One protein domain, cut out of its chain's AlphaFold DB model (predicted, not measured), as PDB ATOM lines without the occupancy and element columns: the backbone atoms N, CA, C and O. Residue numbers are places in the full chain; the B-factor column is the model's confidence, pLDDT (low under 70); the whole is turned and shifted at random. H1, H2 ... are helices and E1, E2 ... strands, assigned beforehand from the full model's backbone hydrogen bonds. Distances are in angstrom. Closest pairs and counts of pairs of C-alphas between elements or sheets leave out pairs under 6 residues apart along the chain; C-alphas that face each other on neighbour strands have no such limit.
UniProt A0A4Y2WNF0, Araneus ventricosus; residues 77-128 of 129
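Overview. This is residues 77 to 128 of the 129 residues of a protein of Araneus ventricosus (UniProt A0A4Y2WNF0). One long helix, H2, makes the length of a loose, flat model, and a small head of two short parallel strands, E1 and E2, with the short helix H1 between them along the chain, lies to one side of it. H1 packs on residues 110 to 117 of H2, and the last part of the long helix sticks out free from residue 120 on. The printed part has 52 residues, with two named helices and two named strands in the order E1, H1, E2, H2, and its class is mostly helix. The radius of gyration of the C-alphas is 12.7 A, and the spans are 43 by 24 by 11 A.

Arrangement. E1, residues 79 to 81, and E2, residues 96 to 98, are parallel neighbours at 12 degrees. The C-alphas of Ala 80 and Ala 97 face each other at 4.5 A. N 80 and O 96, and N 98 and O 80, are within hydrogen-bond range, each pair at 2.9 A. With H1, residues 86 to 90, these strands form a strand-helix-strand unit, two parallel neighbour strands with a helix between them along the chain, and its crossover is right-handed. H1 touches H2, residues 104 to 125, which meets it with residues 110 to 117 alone; their closest C-alphas, those of Glu 86 and Ile 110, are 5.6 A apart. E1 and H2 are apart. In H1 and H2 every O i to N i+4 pair is within hydrogen-bond range.

Along the chain. E1 begins at C-alpha 79, (-30.680, 23.463, 22.785). H1 is 6.1 A long and E2 7.0 A. H2 runs 31.7 A from C-alpha 104 at (-20.061, 38.362, 21.035) to C-alpha 125 at (-5.471, 13.340, 33.812).

Size, cuts and confidence. The two C-alphas farthest apart, those of Pro 101 and Gly 128, are 43.2 A apart. Residues 120 to 126, of which 120 to 125 belong to H2, stand free. The three links are tight, and the printed part has no cut. The mean pLDDT of the printed part is 91.0, with residues 127 to 128 under 70.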
ATOM      1  N   ASN A  77     -33.786  19.367  24.415       92.38
ATOM      2  CA  ASN A  77     -33.175  19.423  25.747       92.38
ATOM      3  C   ASN A  77     -31.662  19.729  25.739       92.38
ATOM      4  O   ASN A  77     -31.089  19.958  26.804       92.38
ATOM      5  N   ARG A  78     -31.019  19.720  24.564       94.44
ATOM      6  CA  ARG A  78     -29.620  20.121  24.333       94.44
ATOM      7  C   ARG A  78     -29.500  21.481  23.647       94.44
ATOM      8  O   ARG A  78     -28.384  21.911  23.355       94.44
ATOM      9  N   TYR A  79     -30.625  22.137  23.377       95.00
ATOM     10  CA  TYR A  79     -30.680  23.463  22.785       95.00
ATOM     11  C   TYR A  79     -31.014  24.498  23.861       95.00
ATOM     12  O   TYR A  79     -31.935  24.301  24.651       95.00
ATOM     13  N   ALA A  80     -30.293  25.614  23.879       93.75
ATOM     14  CA  ALA A  80     -30.562  26.734  24.769       93.75
ATOM     15  C   ALA A  80     -31.047  27.964  23.988       93.75
ATOM     16  O   ALA A  80     -30.403  28.399  23.033       93.75
ATOM     17  N   PHE A  81     -32.159  28.555  24.425       88.44
ATOM     18  CA  PHE A  81     -32.616  29.865  23.962       88.44
ATOM     19  C   PHE A  81     -32.295  30.927  25.015       88.44
ATOM     20  O   PHE A  81     -32.525  30.706  26.204       88.44
ATOM     21  N   ALA A  82     -31.797  32.079  24.566       77.44
ATOM     22  CA  ALA A  82     -31.463  33.273  25.348       77.44
ATOM     23  C   ALA A  82     -30.311  33.127  26.360       77.44
ATOM     24  O   ALA A  82     -29.515  34.050  26.493       77.44
ATOM     25  N   SER A  83     -30.178  32.003  27.073       84.75
ATOM     26  CA  SER A  83     -29.089  31.816  28.039       84.75
ATOM     27  C   SER A  83     -28.711  30.351  28.260       84.75
ATOM     28  O   SER A  83     -29.524  29.439  28.139       84.75
ATOM     29  N   THR A  84     -27.446  30.131  28.606       93.94
ATOM     30  CA  THR A  84     -26.879  28.859  29.070       93.94
ATOM     31  C   THR A  84     -25.682  29.183  29.955       93.94
ATOM     32  O   THR A  84     -25.093  30.248  29.798       93.94
ATOM     33  N   SER A  85     -25.314  28.291  30.876       95.06
ATOM     34  CA  SER A  85     -24.062  28.429  31.623       95.06
ATOM     35  C   SER A  85     -22.910  27.722  30.921       95.06
ATOM     36  O   SER A  85     -23.102  26.809  30.108       95.06
ATOM     37  N   GLU A  86     -21.708  28.133  31.287       95.12
ATOM     38  CA  GLU A  86     -20.437  27.584  30.855       95.12
ATOM     39  C   GLU A  86     -20.312  26.101  31.246       95.12
ATOM     40  O   GLU A  86     -19.906  25.276  30.429       95.12
ATOM     41  N   GLU A  87     -20.760  25.721  32.449       95.12
ATOM     42  CA  GLU A  87     -20.763  24.333  32.937       95.12
ATOM     43  C   GLU A  87     -21.664  23.428  32.092       95.12
ATOM     44  O   GLU A  87     -21.316  22.277  31.808       95.12
ATOM     45  N   ARG A  88     -22.831  23.930  31.673       95.81
ATOM     46  CA  ARG A  88     -23.764  23.161  30.838       95.81
ATOM     47  C   ARG A  88     -23.182  22.897  29.457       95.81
ATOM     48  O   ARG A  88     -23.377  21.811  28.916       95.81
ATOM     49  N   ILE A  89     -22.455  23.863  28.900       95.25
ATOM     50  CA  ILE A  89     -21.737  23.672  27.637       95.25
ATOM     51  C   ILE A  89     -20.571  22.698  27.844       95.25
ATOM     52  O   ILE A  89     -20.449  21.725  27.104       95.25
ATOM     53  N   ALA A  90     -19.753  22.897  28.880       94.50
ATOM     54  CA  ALA A  90     -18.576  22.069  29.149       94.50
ATOM     55  C   ALA A  90     -18.911  20.596  29.429       94.50
ATOM     56  O   ALA A  90     -18.135  19.709  29.086       94.50
ATOM     57  N   SER A  91     -20.073  20.328  30.026       93.75
ATOM     58  CA  SER A  91     -20.586  18.972  30.267       93.75
ATOM     59  C   SER A  91     -21.325  18.362  29.067       93.75
ATOM     60  O   SER A  91     -21.757  17.213  29.133       93.75
ATOM     61  N   GLY A  92     -21.519  19.118  27.981       93.50
ATOM     62  CA  GLY A  92     -22.295  18.690  26.814       93.50
ATOM     63  C   GLY A  92     -23.810  18.631  27.050       93.50
ATOM     64  O   GLY A  92     -24.550  18.112  26.209       93.50
ATOM     65  N   GLN A  93     -24.305  19.147  28.178       95.56
ATOM     66  CA  GLN A  93     -25.740  19.293  28.436       95.56
ATOM     67  C   GLN A  93     -26.386  20.325  27.505       95.56
ATOM     68  O   GLN A  93     -27.541  20.152  27.127       95.56
ATOM     69  N   THR A  94     -25.642  21.356  27.105       96.19
ATOM     70  CA  THR A  94     -26.004  22.277  26.022       96.19
ATOM     71  C   THR A  94     -25.037  22.056  24.857       96.19
ATOM     72  O   THR A  94     -23.829  22.157  25.043       96.19
ATOM     73  N   ILE A  95     -25.564  21.760  23.667       94.62
ATOM     74  CA  ILE A  95     -24.785  21.570  22.428       94.62
ATOM     75  C   ILE A  95     -24.955  22.777  21.502       94.62
ATOM     76  O   ILE A  95     -23.989  23.244  20.907       94.62
ATOM     77  N   PHE A  96     -26.176  23.308  21.414       95.19
ATOM     78  CA  PHE A  96     -26.499  24.492  20.625       95.19
ATOM     79  C   PHE A  96     -27.076  25.576  21.528       95.19
ATOM     80  O   PHE A  96     -27.850  25.278  22.439       95.19
ATOM     81  N   ALA A  97     -26.726  26.833  21.267       94.12
ATOM     82  CA  ALA A  97     -27.271  27.973  21.989       94.12
ATOM     83  C   ALA A  97     -27.531  29.142  21.036       94.12
ATOM     84  O   ALA A  97     -26.637  29.556  20.301       94.12
ATOM     85  N   HIS A  98     -28.741  29.696  21.079       92.38
ATOM     86  CA  HIS A  98     -29.068  30.967  20.440       92.38
ATOM     87  C   HIS A  98     -29.107  32.065  21.497       92.38
ATOM     88  O   HIS A  98     -30.057  32.162  22.276       92.38
ATOM     89  N   LEU A  99     -28.045  32.868  21.530       91.38
ATOM     90  CA  LEU A  99     -27.811  33.890  22.554       91.38
ATOM     91  C   LEU A  99     -28.366  35.276  22.179       91.38
ATOM     92  O   LEU A  99     -28.320  36.190  22.994       91.38
ATOM     93  N   GLY A 100     -28.932  35.415  20.978       88.56
ATOM     94  CA  GLY A 100     -29.494  36.670  20.486       88.56
ATOM     95  C   GLY A 100     -28.440  37.685  20.013       88.56
ATOM     96  O   GLY A 100     -27.253  37.364  19.936       88.56
ATOM     97  N   PRO A 101     -28.877  38.899  19.633       90.75
ATOM     98  CA  PRO A 101     -27.988  39.974  19.191       90.75
ATOM     99  C   PRO A 101     -27.062  40.461  20.314       90.75
ATOM    100  O   PRO A 101     -27.497  40.556  21.460       90.75
ATOM    101  N   GLY A 102     -25.820  40.830  19.985       89.44
ATOM    102  CA  GLY A 102     -24.869  41.379  20.963       89.44
ATOM    103  C   GLY A 102     -24.191  40.326  21.850       89.44
ATOM    104  O   GLY A 102     -23.682  40.650  22.921       89.44
ATOM    105  N   ALA A 103     -24.238  39.050  21.460       92.31
ATOM    106  CA  ALA A 103     -23.718  37.942  22.255       92.31
ATOM    107  C   ALA A 103     -22.207  37.695  22.088       92.31
ATOM    108  O   ALA A 103     -21.706  36.699  22.607       92.31
ATOM    109  N   GLU A 104     -21.477  38.552  21.373       94.00
ATOM    110  CA  GLU A 104     -20.061  38.362  21.035       94.00
ATOM    111  C   GLU A 104     -19.203  38.190  22.293       94.00
ATOM    112  O   GLU A 104     -18.508  37.183  22.434       94.00
ATOM    113  N   GLU A 105     -19.341  39.100  23.263       94.81
ATOM    114  CA  GLU A 105     -18.621  39.015  24.537       94.81
ATOM    115  C   GLU A 105     -18.974  37.721  25.287       94.81
ATOM    116  O   GLU A 105     -18.104  37.059  25.855       94.81
ATOM    117  N   ARG A 106     -20.244  37.295  25.241       93.25
ATOM    118  CA  ARG A 106     -20.663  36.057  25.908       93.25
ATOM    119  C   ARG A 106     -20.064  34.820  25.242       93.25
ATOM    120  O   ARG A 106     -19.663  33.888  25.939       93.25
ATOM    121  N   VAL A 107     -19.992  34.797  23.913       94.06
ATOM    122  CA  VAL A 107     -19.347  33.710  23.164       94.06
ATOM    123  C   VAL A 107     -17.859  33.634  23.512       94.06
ATOM    124  O   VAL A 107     -17.354  32.538  23.763       94.06
ATOM    125  N   GLU A 108     -17.168  34.773  23.608       95.94
ATOM    126  CA  GLU A 108     -15.761  34.825  24.022       95.94
ATOM    127  C   GLU A 108     -15.553  34.340  25.463       95.94
ATOM    128  O   GLU A 108     -14.646  33.546  25.726       95.94
ATOM    129  N   GLN A 109     -16.411  34.755  26.398       95.31
ATOM    130  CA  GLN A 109     -16.380  34.292  27.790       95.31
ATOM    131  C   GLN A 109     -16.539  32.766  27.878       95.31
ATOM    132  O   GLN A 109     -15.726  32.093  28.522       95.31
ATOM    133  N   ILE A 110     -17.530  32.210  27.173       95.38
ATOM    134  CA  ILE A 110     -17.757  30.761  27.090       95.38
ATOM    135  C   ILE A 110     -16.526  30.058  26.510       95.38
ATOM    136  O   ILE A 110     -16.059  29.061  27.062       95.38
ATOM    137  N   TRP A 111     -15.971  30.575  25.413       96.19
ATOM    138  CA  TRP A 111     -14.794  29.991  24.776       96.19
ATOM    139  C   TRP A 111     -13.588  29.954  25.722       96.19
ATOM    140  O   TRP A 111     -12.958  28.906  25.897       96.19
ATOM    141  N   ASN A 112     -13.300  31.072  26.391       97.69
ATOM    142  CA  ASN A 112     -12.199  31.184  27.344       97.69
ATOM    143  C   ASN A 112     -12.352  30.199  28.510       97.69
ATOM    144  O   ASN A 112     -11.380  29.537  28.887       97.69
ATOM    145  N   TYR A 113     -13.569  30.041  29.032       97.25
ATOM    146  CA  TYR A 113     -13.869  29.044  30.056       97.25
ATOM    147  C   TYR A 113     -13.566  27.616  29.579       97.25
ATOM    148  O   TYR A 113     -12.881  26.858  30.271       97.25
ATOM    149  N   LEU A 114     -14.019  27.241  28.377       96.06
ATOM    150  CA  LEU A 114     -13.793  25.901  27.820       96.06
ATOM    151  C   LEU A 114     -12.301  25.607  27.624       96.06
ATOM    152  O   LEU A 114     -11.833  24.506  27.929       96.06
ATOM    153  N   VAL A 115     -11.532  26.598  27.166       96.56
ATOM    154  CA  VAL A 115     -10.073  26.490  27.032       96.56
ATOM    155  C   VAL A 115      -9.412  26.247  28.392       96.56
ATOM    156  O   VAL A 115      -8.541  25.378  28.498       96.56
ATOM    157  N   GLN A 116      -9.819  26.972  29.437       96.00
ATOM    158  CA  GLN A 116      -9.297  26.781  30.794       96.00
ATOM    159  C   GLN A 116      -9.651  25.396  31.348       96.00
ATOM    160  O   GLN A 116      -8.759  24.678  31.804       96.00
ATOM    161  N   LYS A 117     -10.913  24.967  31.220       94.00
ATOM    162  CA  LYS A 117     -11.356  23.623  31.624       94.00
ATOM    163  C   LYS A 117     -10.579  22.516  30.922       94.00
ATOM    164  O   LYS A 117     -10.157  21.558  31.565       94.00
ATOM    165  N   ARG A 118     -10.318  22.660  29.619       92.56
ATOM    166  CA  ARG A 118      -9.505  21.699  28.862       92.56
ATOM    167  C   ARG A 118      -8.066  21.623  29.380       92.56
ATOM    168  O   ARG A 118      -7.517  20.526  29.452       92.56
ATOM    169  N   LYS A 119      -7.445  22.758  29.726       93.81
ATOM    170  CA  LYS A 119      -6.092  22.790  30.315       93.81
ATOM    171  C   LYS A 119      -6.059  22.078  31.667       93.81
ATOM    172  O   LYS A 119      -5.188  21.242  31.875       93.81
ATOM    173  N   GLN A 120      -7.030  22.365  32.535       90.75
ATOM    174  CA  GLN A 120      -7.166  21.709  33.836       90.75
ATOM    175  C   GLN A 120      -7.285  20.186  33.677       90.75
ATOM    176  O   GLN A 120      -6.475  19.452  34.235       90.75
ATOM    177  N   PHE A 121      -8.204  19.723  32.823       89.81
ATOM    178  CA  PHE A 121      -8.384  18.297  32.543       89.81
ATOM    179  C   PHE A 121      -7.099  17.633  32.024       89.81
ATOM    180  O   PHE A 121      -6.735  16.540  32.447       89.81
ATOM    181  N   ARG A 122      -6.360  18.292  31.121       89.12
ATOM    182  CA  ARG A 122      -5.080  17.756  30.636       89.12
ATOM    183  C   ARG A 122      -4.044  17.633  31.749       89.12
ATOM    184  O   ARG A 122      -3.363  16.619  31.798       89.12
ATOM    185  N   ASN A 123      -3.917  18.629  32.616       88.62
ATOM    186  CA  ASN A 123      -2.924  18.597  33.690       88.62
ATOM    187  C   ASN A 123      -3.253  17.526  34.738       88.62
ATOM    188  O   ASN A 123      -2.353  16.833  35.194       88.62
ATOM    189  N   GLU A 124      -4.532  17.367  35.079       87.75
ATOM    190  CA  GLU A 124      -4.995  16.412  36.092       87.75
ATOM    191  C   GLU A 124      -4.967  14.955  35.604       87.75
ATOM    192  O   GLU A 124      -4.676  14.059  36.392       87.75
ATOM    193  N   PHE A 125      -5.244  14.704  34.317       78.50
ATOM    194  CA  PHE A 125      -5.471  13.340  33.812       78.50
ATOM    195  C   PHE A 125      -4.508  12.886  32.708       78.50
ATOM    196  O   PHE A 125      -4.419  11.691  32.438       78.50
ATOM    197  N   LEU A 126      -3.797  13.805  32.049       71.44
ATOM    198  CA  LEU A 126      -2.908  13.504  30.915       71.44
ATOM    199  C   LEU A 126      -1.466  14.003  31.114       71.44
ATOM    200  O   LEU A 126      -0.610  13.697  30.293       71.44
ATOM    201  N   GLY A 127      -1.192  14.771  32.173       59.66
ATOM    202  CA  GLY A 127       0.118  15.359  32.477       59.66
ATOM    203  C   GLY A 127       1.045  14.477  33.321       59.66
ATOM    204  O   GLY A 127       2.075  14.965  33.771       59.66
ATOM    205  N   GLY A 128       0.671  13.217  33.567       57.03
ATOM    206  CA  GLY A 128       1.438  12.242  34.354       57.03
ATOM    207  C   GLY A 128       2.163  11.162  33.539       57.03
ATOM    208  O   GLY A 128       2.514  10.136  34.116       57.03
TER     209      GLY A 128